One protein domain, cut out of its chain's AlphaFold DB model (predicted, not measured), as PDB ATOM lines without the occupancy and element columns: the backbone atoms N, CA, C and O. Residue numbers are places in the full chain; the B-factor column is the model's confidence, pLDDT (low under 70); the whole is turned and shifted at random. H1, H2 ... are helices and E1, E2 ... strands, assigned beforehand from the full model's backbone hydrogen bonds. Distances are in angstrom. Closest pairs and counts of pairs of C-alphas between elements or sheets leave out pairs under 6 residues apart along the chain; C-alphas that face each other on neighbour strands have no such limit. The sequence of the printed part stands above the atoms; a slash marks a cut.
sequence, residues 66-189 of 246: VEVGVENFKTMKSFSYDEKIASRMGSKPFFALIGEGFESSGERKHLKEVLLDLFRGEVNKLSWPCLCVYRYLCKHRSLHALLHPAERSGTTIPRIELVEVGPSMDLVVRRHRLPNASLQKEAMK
ATOM      1  N   VAL A  66     -42.889  32.934 170.919       92.69
ATOM      2  CA  VAL A  66     -43.148  32.109 172.106       92.69
ATOM      3  C   VAL A  66     -42.179  32.521 173.208       92.69
ATOM      4  O   VAL A  66     -40.965  32.527 173.014       92.69
ATOM      5  N   GLU A  67     -42.716  32.867 174.372       92.12
ATOM      6  CA  GLU A  67     -41.966  33.083 175.601       92.12
ATOM      7  C   GLU A  67     -41.953  31.795 176.420       92.12
ATOM      8  O   GLU A  67     -42.999  31.227 176.743       92.12
ATOM      9  N   VAL A  68     -40.749  31.359 176.783       91.62
ATOM     10  CA  VAL A  68     -40.527  30.138 177.552       91.62
ATOM     11  C   VAL A  68     -39.710  30.478 178.794       91.62
ATOM     12  O   VAL A  68     -38.584  30.969 178.697       91.62
ATOM     13  N   GLY A  69     -40.286  30.225 179.965       91.31
ATOM     14  CA  GLY A  69     -39.580  30.208 181.238       91.31
ATOM     15  C   GLY A  69     -38.733  28.945 181.361       91.31
ATOM     16  O   GLY A  69     -39.154  27.873 180.930       91.31
ATOM     17  N   VAL A  70     -37.540  29.087 181.940       91.56
ATOM     18  CA  VAL A  70     -36.625  27.970 182.192       91.56
ATOM     19  C   VAL A  70     -36.505  27.751 183.692       91.56
ATOM     20  O   VAL A  70     -36.071  28.649 184.415       91.56
ATOM     21  N   GLU A  71     -36.848  26.551 184.135       90.50
ATOM     22  CA  GLU A  71     -36.766  26.109 185.526       90.50
ATOM     23  C   GLU A  71     -35.857  24.872 185.636       90.50
ATOM     24  O   GLU A  71     -35.543  24.228 184.635       90.50
ATOM     25  N   ASN A  72     -35.358  24.565 186.838       89.62
ATOM     26  CA  ASN A  72     -34.569  23.354 187.137       89.62
ATOM     27  C   ASN A  72     -33.420  23.037 186.149       89.62
ATOM     28  O   ASN A  72     -33.167  21.880 185.807       89.62
ATOM     29  N   PHE A  73     -32.702  24.063 185.683       91.31
ATOM     30  CA  PHE A  73     -31.641  23.900 184.689       91.31
ATOM     31  C   PHE A  73     -30.421  23.142 185.235       91.31
ATOM     32  O   PHE A  73     -29.776  23.565 186.196       91.31
ATOM     33  N   LYS A  74     -30.049  22.063 184.541       90.88
ATOM     34  CA  LYS A  74     -28.820  21.286 184.725       90.88
ATOM     35  C   LYS A  74     -27.996  21.304 183.439       90.88
ATOM     36  O   LYS A  74     -28.486  20.999 182.349       90.88
ATOM     37  N   THR A  75     -26.723  21.659 183.568       88.94
ATOM     38  CA  THR A  75     -25.781  21.776 182.440       88.94
ATOM     39  C   THR A  75     -25.296  20.395 181.989       88.94
ATOM     40  O   THR A  75     -25.220  19.495 182.809       88.94
ATOM     41  N   MET A  76     -24.876  20.214 180.729       83.56
ATOM     42  CA  MET A  76     -24.263  18.949 180.268       83.56
ATOM     43  C   MET A  76     -23.150  18.424 181.191       83.56
ATOM     44  O   MET A  76     -23.077  17.237 181.465       83.56
ATOM     45  N   LYS A  77     -22.320  19.319 181.739       84.56
ATOM     46  CA  LYS A  77     -21.200  18.962 182.627       84.56
ATOM     47  C   LYS A  77     -21.618  18.314 183.952       84.56
ATOM     48  O   LYS A  77     -20.773  17.723 184.607       84.56
ATOM     49  N   SER A  78     -22.872  18.468 184.385       87.00
ATOM     50  CA  SER A  78     -23.344  17.845 185.629       87.00
ATOM     51  C   SER A  78     -23.761  16.387 185.449       87.00
ATOM     52  O   SER A  78     -24.122  15.745 186.430       87.00
ATOM     53  N   PHE A  79     -23.766  15.876 184.217       85.75
ATOM     54  CA  PHE A  79     -24.096  14.489 183.917       85.75
ATOM     55  C   PHE A  79     -22.804  13.694 183.745       85.75
ATOM     56  O   PHE A  79     -21.904  14.109 183.017       85.75
ATOM     57  N   SER A  80     -22.715  12.556 184.431       81.06
ATOM     58  CA  SER A  80     -21.626  11.598 184.264       81.06
ATOM     59  C   SER A  80     -22.098  10.500 183.316       81.06
ATOM     60  O   SER A  80     -23.129   9.876 183.561       81.06
ATOM     61  N   TYR A  81     -21.375  10.304 182.217       79.69
ATOM     62  CA  TYR A  81     -21.622   9.249 181.241       79.69
ATOM     63  C   TYR A  81     -20.302   8.851 180.568       79.69
ATOM     64  O   TYR A  81     -19.329   9.603 180.613       79.69
ATOM     65  N   ASP A  82     -20.261   7.668 179.952       76.50
ATOM     66  CA  ASP A  82     -19.072   7.195 179.237       76.50
ATOM     67  C   ASP A  82     -18.850   8.029 177.963       76.50
ATOM     68  O   ASP A  82     -19.709   8.083 177.077       76.50
ATOM     69  N   GLU A  83     -17.687   8.675 177.853       73.88
ATOM     70  CA  GLU A  83     -17.309   9.508 176.705       73.88
ATOM     71  C   GLU A  83     -17.358   8.741 175.377       73.88
ATOM     72  O   GLU A  83     -17.594   9.343 174.327       73.88
ATOM     73  N   LYS A  84     -17.221   7.409 175.402       69.94
ATOM     74  CA  LYS A  84     -17.360   6.560 174.206       69.94
ATOM     75  C   LYS A  84     -18.773   6.580 173.622       69.94
ATOM     76  O   LYS A  84     -18.941   6.348 172.426       69.94
ATOM     77  N   ILE A  85     -19.776   6.853 174.456       69.06
ATOM     78  CA  ILE A  85     -21.190   6.938 174.071       69.06
ATOM     79  C   ILE A  85     -21.528   8.356 173.583       69.06
ATOM     80  O   ILE A  85     -22.561   8.549 172.945       69.06
ATOM     81  N   ALA A  86     -20.663   9.350 173.834       67.12
ATOM     82  CA  ALA A  86     -20.912  10.744 173.486       67.12
ATOM     83  C   ALA A  86     -21.297  10.902 172.010       67.12
ATOM     84  O   ALA A  86     -20.619  10.415 171.101       67.12
ATOM     85  N   SER A  87     -22.388  11.628 171.754       64.38
ATOM     86  CA  SER A  87     -22.795  11.868 170.377       64.38
ATOM     87  C   SER A  87     -21.809  12.765 169.651       64.38
ATOM     88  O   SER A  87     -21.295  13.750 170.190       64.38
ATOM     89  N   ARG A  88     -21.591  12.442 168.377       67.00
ATOM     90  CA  ARG A  88     -20.851  13.310 167.471       67.00
ATOM     91  C   ARG A  88     -21.609  14.623 167.316       67.00
ATOM     92  O   ARG A  88     -22.791  14.635 166.975       67.00
ATOM     93  N   MET A  89     -20.912  15.731 167.553       63.84
ATOM     94  CA  MET A  89     -21.456  17.070 167.330       63.84
ATOM     95  C   MET A  89     -22.004  17.186 165.900       63.84
ATOM     96  O   MET A  89     -21.381  16.698 164.959       63.84
ATOM     97  N   GLY A  90     -23.180  17.801 165.745       66.81
ATOM     98  CA  GLY A  90     -23.849  17.938 164.445       66.81
ATOM     99  C   GLY A  90     -24.667  16.713 164.008       66.81
ATOM    100  O   GLY A  90     -25.231  16.720 162.914       66.81
ATOM    101  N   SER A  91     -24.780  15.673 164.844       73.56
ATOM    102  CA  SER A  91     -25.693  14.555 164.594       73.56
ATOM    103  C   SER A  91     -27.150  15.025 164.554       73.56
ATOM    104  O   SER A  91     -27.570  15.923 165.292       73.56
ATOM    105  N   LYS A  92     -27.951  14.421 163.666       76.69
ATOM    106  CA  LYS A  92     -29.375  14.740 163.596       76.69
ATOM    107  C   LYS A  92     -30.081  14.166 164.826       76.69
ATOM    108  O   LYS A  92     -30.054  12.948 165.007       76.69
ATOM    109  N   PRO A  93     -30.760  14.999 165.629       77.62
ATOM    110  CA  PRO A  93     -31.487  14.504 166.776       77.62
ATOM    111  C   PRO A  93     -32.803  13.834 166.370       77.62
ATOM    112  O   PRO A  93     -33.474  14.225 165.411       77.62
ATOM    113  N   PHE A  94     -33.196  12.853 167.164       78.94
ATOM    114  CA  PHE A  94     -34.533  12.298 167.234       78.94
ATOM    115  C   PHE A  94     -35.348  13.046 168.294       78.94
ATOM    116  O   PHE A  94     -34.818  13.465 169.323       78.94
ATOM    117  N   PHE A  95     -36.647  13.203 168.060       81.56
ATOM    118  CA  PHE A  95     -37.546  13.871 168.997       81.56
ATOM    119  C   PHE A  95     -38.580  12.895 169.533       81.56
ATOM    120  O   PHE A  95     -39.280  12.237 168.767       81.56
ATOM    121  N   ALA A  96     -38.728  12.879 170.853       83.75
ATOM    122  CA  ALA A  96     -39.808  12.201 171.547       83.75
ATOM    123  C   ALA A  96     -40.599  13.238 172.353       83.75
ATOM    124  O   ALA A  96     -40.210  13.617 173.459       83.75
ATOM    125  N   LEU A  97     -41.704  13.718 171.787       83.06
ATOM    126  CA  LEU A  97     -42.646  14.595 172.483       83.06
ATOM    127  C   LEU A  97     -43.695  13.711 173.151       83.06
ATOM    128  O   LEU A  97     -44.509  13.100 172.464       83.06
ATOM    129  N   ILE A  98     -43.628  13.586 174.474       83.81
ATOM    130  CA  ILE A  98     -44.442  12.634 175.232       83.81
ATOM    131  C   ILE A  98     -45.477  13.380 176.064       83.81
ATOM    132  O   ILE A  98     -45.143  14.156 176.965       83.81
ATOM    133  N   GLY A  99     -46.739  13.061 175.793       81.56
ATOM    134  CA  GLY A  99     -47.904  13.480 176.561       81.56
ATOM    135  C   GLY A  99     -48.916  14.262 175.729       81.56
ATOM    136  O   GLY A  99     -48.569  14.972 174.788       81.56
ATOM    137  N   GLU A 100     -50.177  14.133 176.126       81.56
ATOM    138  CA  GLU A 100     -51.350  14.612 175.386       81.56
ATOM    139  C   GLU A 100     -51.398  16.136 175.225       81.56
ATOM    140  O   GLU A 100     -51.917  16.654 174.239       81.56
ATOM    141  N   GLY A 101     -50.783  16.882 176.148       80.25
ATOM    142  CA  GLY A 101     -50.809  18.344 176.129       80.25
ATOM    143  C   GLY A 101     -50.255  18.975 174.851       80.25
ATOM    144  O   GLY A 101     -50.658  20.087 174.523       80.25
ATOM    145  N   PHE A 102     -49.365  18.291 174.123       81.88
ATOM    146  CA  PHE A 102     -48.833  18.766 172.839       81.88
ATOM    147  C   PHE A 102     -49.838  18.697 171.681       81.88
ATOM    148  O   PHE A 102     -49.592  19.294 170.632       81.88
ATOM    149  N   GLU A 103     -50.936  17.966 171.854       83.31
ATOM    150  CA  GLU A 103     -52.005  17.825 170.864       83.31
ATOM    151  C   GLU A 103     -53.268  18.571 171.298       83.31
ATOM    152  O   GLU A 103     -53.938  19.161 170.453       83.31
ATOM    153  N   SER A 104     -53.545  18.620 172.606       86.44
ATOM    154  CA  SER A 104     -54.748  19.259 173.146       86.44
ATOM    155  C   SER A 104     -54.635  20.775 173.340       86.44
ATOM    156  O   SER A 104     -55.604  21.490 173.096       86.44
ATOM    157  N   SER A 105     -53.474  21.297 173.757       87.19
ATOM    158  CA  SER A 105     -53.315  22.730 174.062       87.19
ATOM    159  C   SER A 105     -52.611  23.498 172.940       87.19
ATOM    160  O   SER A 105     -51.538  23.105 172.473       87.19
ATOM    161  N   GLY A 106     -53.199  24.626 172.525       86.75
ATOM    162  CA  GLY A 106     -52.666  25.465 171.442       86.75
ATOM    163  C   GLY A 106     -51.259  26.001 171.728       86.75
ATOM    164  O   GLY A 106     -50.397  25.962 170.855       86.75
ATOM    165  N   GLU A 107     -50.999  26.409 172.969       88.81
ATOM    166  CA  GLU A 107     -49.694  26.889 173.442       88.81
ATOM    167  C   GLU A 107     -48.585  25.843 173.275       88.81
ATOM    168  O   GLU A 107     -47.517  26.121 172.724       88.81
ATOM    169  N   ARG A 108     -48.832  24.603 173.716       85.38
ATOM    170  CA  ARG A 108     -47.830  23.532 173.634       85.38
ATOM    171  C   ARG A 108     -47.696  22.996 172.218       85.38
ATOM    172  O   ARG A 108     -46.593  22.617 171.831       85.38
ATOM    173  N   LYS A 109     -48.774  22.993 171.428       89.88
ATOM    174  CA  LYS A 109     -48.706  22.690 169.993       89.88
ATOM    175  C   LYS A 109     -47.795  23.686 169.276       89.88
ATOM    176  O   LYS A 109     -46.921  23.276 168.515       89.88
ATOM    177  N   HIS A 110     -47.948  24.971 169.587       90.94
ATOM    178  CA  HIS A 110     -47.100  26.025 169.041       90.94
ATOM    179  C   HIS A 110     -45.636  25.850 169.469       90.94
ATOM    180  O   HIS A 110     -44.747  25.832 168.619       90.94
ATOM    181  N   LEU A 111     -45.377  25.587 170.756       89.50
ATOM    182  CA  LEU A 111     -44.029  25.268 171.242       89.50
ATOM    183  C   LEU A 111     -43.426  24.047 170.520       89.50
ATOM    184  O   LEU A 111     -42.249  24.065 170.160       89.50
ATOM    185  N   LYS A 112     -44.217  22.993 170.289       89.25
ATOM    186  CA  LYS A 112     -43.797  21.791 169.550       89.25
ATOM    187  C   LYS A 112     -43.323  22.140 168.141       89.25
ATOM    188  O   LYS A 112     -42.257  21.677 167.742       89.25
ATOM    189  N   GLU A 113     -44.083  22.942 167.403       90.44
ATOM    190  CA  GLU A 113     -43.722  23.353 166.041       90.44
ATOM    191  C   GLU A 113     -42.417  24.161 166.028       90.44
ATOM    192  O   GLU A 113     -41.505  23.834 165.262       90.44
ATOM    193  N   VAL A 114     -42.276  25.126 166.943       90.62
ATOM    194  CA  VAL A 114     -41.064  25.950 167.079       90.62
ATOM    195  C   VAL A 114     -39.842  25.101 167.445       90.62
ATOM    196  O   VAL A 114     -38.787  25.244 166.831       90.62
ATOM    197  N   LEU A 115     -39.957  24.180 168.409       88.44
ATOM    198  CA  LEU A 115     -38.842  23.318 168.825       88.44
ATOM    199  C   LEU A 115     -38.411  22.347 167.720       88.44
ATOM    200  O   LEU A 115     -37.212  22.120 167.528       88.44
ATOM    201  N   LEU A 116     -39.371  21.776 166.989       88.75
ATOM    202  CA  LEU A 116     -39.082  20.890 165.864       88.75
ATOM    203  C   LEU A 116     -38.363  21.649 164.750       88.75
ATOM    204  O   LEU A 116     -37.339  21.178 164.253       88.75
ATOM    205  N   ASP A 117     -38.849  22.833 164.386       88.56
ATOM    206  CA  ASP A 117     -38.222  23.658 163.357       88.56
ATOM    207  C   ASP A 117     -36.832  24.153 163.783       88.56
ATOM    208  O   ASP A 117     -35.890  24.127 162.983       88.56
ATOM    209  N   LEU A 118     -36.670  24.488 165.067       87.56
ATOM    210  CA  LEU A 118     -35.393  24.902 165.630       87.56
ATOM    211  C   LEU A 118     -34.370  23.770 165.580       87.56
ATOM    212  O   LEU A 118     -33.256  24.021 165.132       87.56
ATOM    213  N   PHE A 119     -34.706  22.538 165.994       83.75
ATOM    214  CA  PHE A 119     -33.732  21.443 166.148       83.75
ATOM    215  C   PHE A 119     -33.672  20.402 165.007       83.75
ATOM    216  O   PHE A 119     -32.725  19.619 165.002       83.75
ATOM    217  N   ARG A 120     -34.543  20.436 163.982       79.56
ATOM    218  CA  ARG A 120     -34.582  19.418 162.895       79.56
ATOM    219  C   ARG A 120     -33.276  19.188 162.114       79.56
ATOM    220  O   ARG A 120     -33.012  18.049 161.736       79.56
ATOM    221  N   GLY A 121     -32.481  20.239 161.875       76.31
ATOM    222  CA  GLY A 121     -31.210  20.163 161.130       76.31
ATOM    223  C   GLY A 121     -31.337  19.683 159.670       76.31
ATOM    224  O   GLY A 121     -32.444  19.553 159.148       76.31
ATOM    225  N   GLU A 122     -30.201  19.435 159.007       72.38
ATOM    226  CA  GLU A 122     -30.137  18.809 157.673       72.38
ATOM    227  C   GLU A 122     -30.012  17.279 157.764       72.38
ATOM    228  O   GLU A 122     -29.496  16.736 158.742       72.38
ATOM    229  N   VAL A 123     -30.454  16.572 156.718       63.06
ATOM    230  CA  VAL A 123     -30.277  15.120 156.579       63.06
ATOM    231  C   VAL A 123     -29.339  14.847 155.416       63.06
ATOM    232  O   VAL A 123     -29.783  14.827 154.275       63.06
ATOM    233  N   ASN A 124     -28.067  14.578 155.710       57.09
ATOM    234  CA  ASN A 124     -27.126  14.134 154.679       57.09
ATOM    235  C   ASN A 124     -26.843  12.625 154.807       57.09
ATOM    236  O   ASN A 124     -26.915  11.921 153.804       57.09
ATOM    237  N   LYS A 125     -26.613  12.098 156.026       56.84
ATOM    238  CA  LYS A 125     -26.510  10.651 156.342       56.84
ATOM    239  C   LYS A 125     -26.896  10.392 157.809       56.84
ATOM    240  O   LYS A 125     -26.466  11.139 158.682       56.84
ATOM    241  N   LEU A 126     -27.689   9.352 158.088       62.16
ATOM    242  CA  LEU A 126     -28.058   8.948 159.454       62.16
ATOM    243  C   LEU A 126     -27.051   7.909 159.976       62.16
ATOM    244  O   LEU A 126     -26.901   6.854 159.364       62.16
ATOM    245  N   SER A 127     -26.363   8.187 161.088       59.69
ATOM    246  CA  SER A 127     -25.464   7.219 161.733       59.69
ATOM    247  C   SER A 127     -26.117   6.589 162.964       59.69
ATOM    248  O   SER A 127     -26.480   7.297 163.900       59.69
ATOM    249  N   TRP A 128     -26.209   5.259 162.974       55.03
ATOM    250  CA  TRP A 128     -26.862   4.464 164.019       55.03
ATOM    251  C   TRP A 128     -26.221   4.479 165.422       55.03
ATOM    252  O   TRP A 128     -26.987   4.452 166.381       55.03
ATOM    253  N   PRO A 129     -24.888   4.545 165.621       52.56
ATOM    254  CA  PRO A 129     -24.327   4.271 166.949       52.56
ATOM    255  C   PRO A 129     -24.419   5.429 167.963       52.56
ATOM    256  O   PRO A 129     -23.886   5.292 169.055       52.56
ATOM    257  N   CYS A 130     -25.046   6.572 167.646       53.38
ATOM    258  CA  CYS A 130     -25.077   7.717 168.576       53.38
ATOM    259  C   CYS A 130     -26.245   8.701 168.360       53.38
ATOM    260  O   CYS A 130     -26.063   9.924 168.396       53.38
ATOM    261  N   LEU A 131     -27.450   8.178 168.112       62.25
ATOM    262  CA  LEU A 131     -28.631   9.016 167.909       62.25
ATOM    263  C   LEU A 131     -28.978   9.790 169.196       62.25
ATOM    264  O   LEU A 131     -29.372   9.200 170.203       62.25
ATOM    265  N   CYS A 132     -28.847  11.118 169.143       63.19
ATOM    266  CA  CYS A 132     -29.338  12.015 170.186       63.19
ATOM    267  C   CYS A 132     -30.860  11.987 170.225       63.19
ATOM    268  O   CYS A 132     -31.496  12.152 169.189       63.19
ATOM    269  N   VAL A 133     -31.446  11.860 171.408       63.94
ATOM    270  CA  VAL A 133     -32.885  11.979 171.634       63.94
ATOM    271  C   VAL A 133     -33.152  13.203 172.491       63.94
ATOM    272  O   VAL A 133     -32.777  13.261 173.663       63.94
ATOM    273  N   TYR A 134     -33.871  14.169 171.926       68.00
ATOM    274  CA  TYR A 134     -34.547  15.176 172.732       68.00
ATOM    275  C   TYR A 134     -35.906  14.638 173.151       68.00
ATOM    276  O   TYR A 134     -36.799  14.423 172.325       68.00
ATOM    277  N   ARG A 135     -36.061  14.425 174.452       68.50
ATOM    278  CA  ARG A 135     -37.313  14.020 175.070       68.50
ATOM    279  C   ARG A 135     -37.927  15.221 175.770       68.50
ATOM    280  O   ARG A 135     -37.333  15.777 176.688       68.50
ATOM    281  N   TYR A 136     -39.139  15.579 175.374       67.06
ATOM    282  CA  TYR A 136     -39.921  16.597 176.066       67.06
ATOM    283  C   TYR A 136     -41.116  15.925 176.722       67.06
ATOM    284  O   TYR A 136     -41.955  15.331 176.039       67.06
ATOM    285  N   LEU A 137     -41.181  16.001 178.048       64.19
ATOM    286  CA  LEU A 137     -42.318  15.519 178.817       64.19
ATOM    287  C   LEU A 137     -43.342  16.639 178.992       64.19
ATOM    288  O   LEU A 137     -43.009  17.764 179.355       64.19
ATOM    289  N   CYS A 138     -44.618  16.298 178.831       50.94
ATOM    290  CA  CYS A 138     -45.735  17.219 179.034       50.94
ATOM    291  C   CYS A 138     -45.780  17.824 180.460       50.94
ATOM    292  O   CYS A 138     -46.249  18.946 180.647       50.94
ATOM    293  N   LYS A 139     -45.180  17.154 181.457       57.00
ATOM    294  CA  LYS A 139     -44.966  17.668 182.828       57.00
ATOM    295  C   LYS A 139     -43.744  18.601 182.970       57.00
ATOM    296  O   LYS A 139     -43.115  18.624 184.014       57.00
ATOM    297  N   HIS A 140     -43.432  19.365 181.922       61.31
ATOM    298  CA  HIS A 140     -42.503  20.509 181.901       61.31
ATOM    299  C   HIS A 140     -41.027  20.161 181.706       61.31
ATOM    300  O   HIS A 140     -40.285  21.034 181.289       61.31
ATOM    301  N   ARG A 141     -40.594  18.910 181.878       69.94
ATOM    302  CA  ARG A 141     -39.170  18.558 181.775       69.94
ATOM    303  C   ARG A 141     -38.697  18.274 180.348       69.94
ATOM    304  O   ARG A 141     -39.188  17.356 179.686       69.94
ATOM    305  N   SER A 142     -37.696  19.030 179.902       73.38
ATOM    306  CA  SER A 142     -36.865  18.743 178.732       73.38
ATOM    307  C   SER A 142     -35.623  17.960 179.151       73.38
ATOM    308  O   SER A 142     -34.891  18.323 180.085       73.38
ATOM    309  N   LEU A 143     -35.406  16.851 178.455       68.44
ATOM    310  CA  LEU A 143     -34.320  15.910 178.666       68.44
ATOM    311  C   LEU A 143     -33.592  15.669 177.355       68.44
ATOM    312  O   LEU A 143     -34.201  15.316 176.346       68.44
ATOM    313  N   HIS A 144     -32.273  15.798 177.397       77.94
ATOM    314  CA  HIS A 144     -31.407  15.333 176.331       77.94
ATOM    315  C   HIS A 144     -30.740  14.023 176.761       77.94
ATOM    316  O   HIS A 144     -30.035  13.965 177.775       77.94
ATOM    317  N   ALA A 145     -31.013  12.969 175.998       73.06
ATOM    318  CA  ALA A 145     -30.539  11.617 176.251       73.06
ATOM    319  C   ALA A 145     -29.954  11.004 174.977       73.06
ATOM    320  O   ALA A 145     -30.315  11.395 173.869       73.06
ATOM    321  N   LEU A 146     -29.067  10.027 175.128       72.62
ATOM    322  CA  LEU A 146     -28.512   9.241 174.028       72.62
ATOM    323  C   LEU A 146     -29.120   7.844 174.031       72.62
ATOM    324  O   LEU A 146     -29.326   7.257 175.092       72.62
ATOM    325  N   LEU A 147     -29.399   7.321 172.837       70.94
ATOM    326  CA  LEU A 147     -29.767   5.920 172.652       70.94
ATOM    327  C   LEU A 147     -28.494   5.076 172.625       70.94
ATOM    328  O   LEU A 147     -27.659   5.241 171.734       70.94
ATOM    329  N   HIS A 148     -28.375   4.164 173.579       72.94
ATOM    330  CA  HIS A 148     -27.293   3.198 173.669       72.94
ATOM    331  C   HIS A 148     -27.836   1.782 173.410       72.94
ATOM    332  O   HIS A 148     -28.794   1.374 174.068       72.94
ATOM    333  N   PRO A 149     -27.291   1.022 172.446       69.12
ATOM    334  CA  PRO A 149     -27.679  -0.371 172.249       69.12
ATOM    335  C   PRO A 149     -27.209  -1.219 173.436       69.12
ATOM    336  O   PRO A 149     -26.016  -1.273 173.711       69.12
ATOM    337  N   ALA A 150     -28.129  -1.905 174.109       66.06
ATOM    338  CA  ALA A 150     -27.793  -2.854 175.162       66.06
ATOM    339  C   ALA A 150     -27.206  -4.145 174.568       66.06
ATOM    340  O   ALA A 150     -27.599  -4.590 173.479       66.06
ATOM    341  N   GLU A 151     -26.284  -4.777 175.294       60.53
ATOM    342  CA  GLU A 151     -25.664  -6.023 174.852       60.53
ATOM    343  C   GLU A 151     -26.686  -7.177 174.828       60.53
ATOM    344  O   GLU A 151     -27.329  -7.498 175.823       60.53
ATOM    345  N   ARG A 152     -26.795  -7.818 173.652       57.16
ATOM    346  CA  ARG A 152     -27.583  -9.028 173.328       57.16
ATOM    347  C   ARG A 152     -29.112  -8.888 173.436       57.16
ATOM    348  O   ARG A 152     -29.719  -9.197 174.455       57.16
ATOM    349  N   SER A 153     -29.776  -8.588 172.313       57.03
ATOM    350  CA  SER A 153     -31.242  -8.726 172.203       57.03
ATOM    351  C   SER A 153     -31.719 -10.053 171.599       57.03
ATOM    352  O   SER A 153     -32.929 -10.270 171.538       57.03
ATOM    353  N   GLY A 154     -30.810 -10.918 171.123       66.94
ATOM    354  CA  GLY A 154     -31.144 -12.214 170.502       66.94
ATOM    355  C   GLY A 154     -32.071 -12.131 169.278       66.94
ATOM    356  O   GLY A 154     -32.516 -13.157 168.777       66.94
ATOM    357  N   THR A 155     -32.382 -10.923 168.806       77.31
ATOM    358  CA  THR A 155     -33.361 -10.611 167.761       77.31
ATOM    359  C   THR A 155     -32.784  -9.536 166.841       77.31
ATOM    360  O   THR A 155     -31.826  -8.851 167.192       77.31
ATOM    361  N   THR A 156     -33.362  -9.354 165.651       72.75
ATOM    362  CA  THR A 156     -32.924  -8.329 164.683       72.75
ATOM    363  C   THR A 156     -33.073  -6.895 165.214       72.75
ATOM    364  O   THR A 156     -32.422  -5.983 164.712       72.75
ATOM    365  N   ILE A 157     -33.914  -6.684 166.235       75.75
ATOM    366  CA  ILE A 157     -34.133  -5.379 166.863       75.75
ATOM    367  C   ILE A 157     -33.285  -5.306 168.142       75.75
ATOM    368  O   ILE A 157     -33.541  -6.066 169.079       75.75
ATOM    369  N   PRO A 158     -32.279  -4.417 168.224       74.12
ATOM    370  CA  PRO A 158     -31.480  -4.263 169.434       74.12
ATOM    371  C   PRO A 158     -32.332  -3.684 170.569       74.12
ATOM    372  O   PRO A 158     -33.197  -2.836 170.345       74.12
ATOM    373  N   ARG A 159     -32.070  -4.118 171.806       75.75
ATOM    374  CA  ARG A 159     -32.602  -3.446 172.995       75.75
ATOM    375  C   ARG A 159     -31.884  -2.111 173.126       75.75
ATOM    376  O   ARG A 159     -30.675  -2.052 172.925       75.75
ATOM    377  N   ILE A 160     -32.626  -1.050 173.415       78.50
ATOM    378  CA  ILE A 160     -32.072   0.298 173.487       78.50
ATOM    379  C   ILE A 160     -32.291   0.849 174.888       78.50
ATOM    380  O   ILE A 160     -33.415   0.852 175.391       78.50
ATOM    381  N   GLU A 161     -31.216   1.338 175.485       81.38
ATOM    382  CA  GLU A 161     -31.200   2.025 176.767       81.38
ATOM    383  C   GLU A 161     -30.968   3.520 176.551       81.38
ATOM    384  O   GLU A 161     -30.312   3.944 175.599       81.38
ATOM    385  N   LEU A 162     -31.565   4.339 177.414       80.06
ATOM    386  CA  LEU A 162     -31.442   5.790 177.357       80.06
ATOM    387  C   LEU A 162     -30.482   6.255 178.443       80.06
ATOM    388  O   LEU A 162     -30.744   6.047 179.626       80.06
ATOM    389  N   VAL A 163     -29.415   6.937 178.036       84.06
ATOM    390  CA  VAL A 163     -28.442   7.544 178.951       84.06
ATOM    391  C   VAL A 163     -28.631   9.057 178.934       84.06
ATOM    392  O   VAL A 163     -28.540   9.686 177.880       84.06
ATOM    393  N   GLU A 164     -28.924   9.659 180.087       82.94
ATOM    394  CA  GLU A 164     -29.043  11.117 180.202       82.94
ATOM    395  C   GLU A 164     -27.660  11.777 180.089       82.94
ATOM    396  O   GLU A 164     -26.771  11.507 180.891       82.94
ATOM    397  N   VAL A 165     -27.489  12.673 179.114       83.19
ATOM    398  CA  VAL A 165     -26.222  13.406 178.882       83.19
ATOM    399  C   VAL A 165     -26.356  14.915 179.081       83.19
ATOM    400  O   VAL A 165     -25.368  15.648 179.137       83.19
ATOM    401  N   GLY A 166     -27.594  15.394 179.212       83.88
ATOM    402  CA  GLY A 166     -27.905  16.804 179.386       83.88
ATOM    403  C   GLY A 166     -27.745  17.630 178.100       83.88
ATOM    404  O   GLY A 166     -27.273  17.130 177.083       83.88
ATOM    405  N   PRO A 167     -28.150  18.910 178.104       88.56
ATOM    406  CA  PRO A 167     -28.704  19.635 179.244       88.56
ATOM    407  C   PRO A 167     -30.112  19.137 179.609       88.56
ATOM    408  O   PRO A 167     -30.839  18.621 178.761       88.56
ATOM    409  N   SER A 168     -30.498  19.299 180.874       89.50
ATOM    410  CA  SER A 168     -31.880  19.090 181.324       89.50
ATOM    411  C   SER A 168     -32.430  20.407 181.837       89.50
ATOM    412  O   SER A 168     -31.725  21.145 182.523       89.50
ATOM    413  N   MET A 169     -33.660  20.733 181.464       89.94
ATOM    414  CA  MET A 169     -34.310  21.966 181.892       89.94
ATOM    415  C   MET A 169     -35.815  21.832 181.797       89.94
ATOM    416  O   MET A 169     -36.304  21.158 180.895       89.94
ATOM    417  N   ASP A 170     -36.538  22.519 182.664       89.56
ATOM    418  CA  ASP A 170     -37.985  22.566 182.597       89.56
ATOM    419  C   ASP A 170     -38.418  23.786 181.777       89.56
ATOM    420  O   ASP A 170     -37.973  24.904 182.033       89.56
ATOM    421  N   LEU A 171     -39.237  23.560 180.749       87.81
ATOM    422  CA  LEU A 171     -39.750  24.593 179.857       87.81
ATOM    423  C   LEU A 171     -41.206  24.894 180.204       87.81
ATOM    424  O   LEU A 171     -42.087  24.050 180.022       87.81
ATOM    425  N   VAL A 172     -41.456  26.121 180.649       88.62
ATOM    426  CA  VAL A 172     -42.789  26.616 181.000       88.62
ATOM    427  C   VAL A 172     -43.207  27.656 179.970       88.62
ATOM    428  O   VAL A 172     -42.593  28.717 179.872       88.62
ATOM    429  N   VAL A 173     -44.240  27.363 179.179       89.81
ATOM    430  CA  VAL A 173     -44.781  28.343 178.226       89.81
ATOM    431  C   VAL A 173     -45.436  29.481 179.005       89.81
ATOM    432  O   VAL A 173     -46.176  29.236 179.954       89.81
ATOM    433  N   ARG A 174     -45.122  30.722 178.624       91.19
ATOM    434  CA  ARG A 174     -45.700  31.938 179.205       91.19
ATOM    435  C   ARG A 174     -46.595  32.613 178.171       91.19
ATOM    436  O   ARG A 174     -47.739  32.228 177.999       91.19
ATOM    437  N   ARG A 175     -46.073  33.599 177.441       92.69
ATOM    438  CA  ARG A 175     -46.795  34.292 176.366       92.69
ATOM    439  C   ARG A 175     -46.523  33.623 175.024       92.69
ATOM    440  O   ARG A 175     -45.405  33.190 174.770       92.69
ATOM    441  N   HIS A 176     -47.505  33.602 174.132       92.94
ATOM    442  CA  HIS A 176     -47.283  33.225 172.740       92.94
ATOM    443  C   HIS A 176     -48.136  34.079 171.798       92.94
ATOM    444  O   HIS A 176     -49.189  34.585 172.182       92.94
ATOM    445  N   ARG A 177     -47.654  34.274 170.571       90.81
ATOM    446  CA  ARG A 177     -48.328  35.020 169.509       90.81
ATOM    447  C   ARG A 177     -48.292  34.186 168.239       90.81
ATOM    448  O   ARG A 177     -47.215  33.906 167.713       90.81
ATOM    449  N   LEU A 178     -49.473  33.811 167.764       90.25
ATOM    450  CA  LEU A 178     -49.645  33.072 166.520       90.25
ATOM    451  C   LEU A 178     -49.505  33.998 165.297       90.25
ATOM    452  O   LEU A 178     -49.789  35.198 165.398       90.25
ATOM    453  N   PRO A 179     -49.094  33.447 164.142       88.75
ATOM    454  CA  PRO A 179     -49.064  34.185 162.887       88.75
ATOM    455  C   PRO A 179     -50.483  34.500 162.406       88.75
ATOM    456  O   PRO A 179     -51.438  33.772 162.675       88.75
ATOM    457  N   ASN A 180     -50.616  35.551 161.597       89.62
ATOM    458  CA  ASN A 180     -51.862  35.827 160.885       89.62
ATOM    459  C   ASN A 180     -52.174  34.694 159.890       89.62
ATOM    460  O   ASN A 180     -51.282  34.227 159.182       89.62
ATOM    461  N   ALA A 181     -53.449  34.317 159.750       89.06
ATOM    462  CA  ALA A 181     -53.867  33.190 158.905       89.06
ATOM    463  C   ALA A 181     -53.426  33.314 157.430       89.06
ATOM    464  O   ALA A 181     -53.055  32.324 156.802       89.06
ATOM    465  N   SER A 182     -53.422  34.533 156.874       90.12
ATOM    466  CA  SER A 182     -52.930  34.781 155.510       90.12
ATOM    467  C   SER A 182     -51.434  34.486 155.382       90.12
ATOM    468  O   SER A 182     -51.024  33.775 154.468       90.12
ATOM    469  N   LEU A 183     -50.633  34.979 156.334       88.19
ATOM    470  CA  LEU A 183     -49.185  34.773 156.365       88.19
ATOM    471  C   LEU A 183     -48.845  33.295 156.589       88.19
ATOM    472  O   LEU A 183     -47.962  32.754 155.931       88.19
ATOM    473  N   GLN A 184     -49.591  32.617 157.464       88.44
ATOM    474  CA  GLN A 184     -49.450  31.180 157.686       88.44
ATOM    475  C   GLN A 184     -49.745  30.379 156.414       88.44
ATOM    476  O   GLN A 184     -48.983  29.486 156.054       88.44
ATOM    477  N   LYS A 185     -50.822  30.708 155.695       90.69
ATOM    478  CA  LYS A 185     -51.173  30.034 154.438       90.69
ATOM    479  C   LYS A 185     -50.113  30.239 153.355       90.69
ATOM    480  O   LYS A 185     -49.858  29.325 152.573       90.69
ATOM    481  N   GLU A 186     -49.514  31.423 153.305       87.94
ATOM    482  CA  GLU A 186     -48.419  31.726 152.388       87.94
ATOM    483  C   GLU A 186     -47.145  30.952 152.751       87.94
ATOM    484  O   GLU A 186     -46.568  30.301 151.881       87.94
ATOM    485  N   ALA A 187     -46.767  30.925 154.032       86.62
ATOM    486  CA  ALA A 187     -45.599  30.196 154.528       86.62
ATOM    487  C   ALA A 187     -45.725  28.668 154.373       86.62
ATOM    488  O   ALA A 187     -44.738  27.984 154.120       86.62
ATOM    489  N   MET A 188     -46.941  28.124 154.485       86.69
ATOM    490  CA  MET A 188     -47.221  26.688 154.334       86.69
ATOM    491  C   MET A 188     -47.411  26.255 152.871       86.69
ATOM    492  O   MET A 188     -47.729  25.094 152.591       86.69
ATOM    493  N   LYS A 189     -47.246  27.167 151.907       86.62
ATOM    494  CA  LYS A 189     -47.391  26.851 150.488       86.62
ATOM    495  C   LYS A 189     -46.198  26.020 150.016       86.62
ATOM    496  O   LYS A 189     -45.110  26.535 149.789       86.62
TER     497      LYS A 189
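Overview. This is residues 66 to 189 of the 246 residues of the protein "Ribosome production factor 2 homolog" of Spirodela intermedia (UniProt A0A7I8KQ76). One twisted sheet of five strands makes the body, with the helix H2 packed on it and the long strand E5 running through it from the loop around Gly 154 toward the last residues. Past the end of E5, residues 180 to 186 stick out as a short helical tail, of which 181 to 186 belong to H3. The printed part has 124 residues, with three named helices and five named strands in the order E1 E2 H1 H2 E3 E4 E5 H3; the sheet's order is E1 E5 E4 E3 E2, mixed, and the class is mixed, helices and strands. It is only just loose, close to compact, with a radius of gyration of the C-alphas of 16.9 A, and the C-alphas span 52 by 35 by 26 A.

Along the chain. Find C-alpha 66 at (-43.148, 32.109, 172.106); from there E1, residues 66 to 74, runs 21.9 A and bends by 64 degrees at residue 71. Further on come E2, residues 94 to 98, H1, residues 101 to 104, and H2, residues 106 to 119, 20.1 A long. Then follow E3, residues 132 to 137, and E4, residues 141 to 149, 24.1 A long. E5, residues 160 to 177, begins at C-alpha 160 (-32.072, 0.298, 173.487), runs 38.5 A and bends by 78 degrees at residue 174. H3, residues 181 to 187, ends at C-alpha 187 (-45.599, 30.196, 154.528).

Arrangement. Start at the edge strand E1, antiparallel to E5 at 143 degrees, with N 67 and O 175 2.7 A apart. E3, E4 and E5 form a meander, each strand the antiparallel neighbour of the one before; look at N 146 and O 163, 2.8 A, in the hairpin of E4 and E5, and N 133 and O 145, 2.7 A, in the hairpin of E3 and E4. The other edge strand, E2, is parallel to E3 at 14 degrees, with N 96 and O 134 2.9 A apart. E2, H1 H2, E3 are a strand-helix-strand unit, two parallel neighbour strands with helices between, and its crossover is left-handed. H2 is on the sheet, with 33 pairs of C-alphas within 10 A; its closest C-alphas to E5 are those of Glu 107 and His 176, 6.8 A. H1 is not on the sheet, and with H2 it touches only at the corner, Phe 102 and Lys 109 having the closest C-alphas, 4.8 A. H3 is apart from H2. In H2 and H3 every O i to N i+4 pair is within hydrogen-bond range; H1 is too short for such a pair, and its 1 pair of O i and N i+3 is not within range.

Size, cuts and confidence. The two C-alphas farthest apart are those of Gly 154 and Ser 182, 53.9 A. The printed part has no cut. The links E1 to E2, of 19 residues, and H2 to E3, of 12, are long. The mean pLDDT of the printed part is 78.8; look for values under 70 at residues 84 to 90, 123 to 141, 143 and 149 to 154.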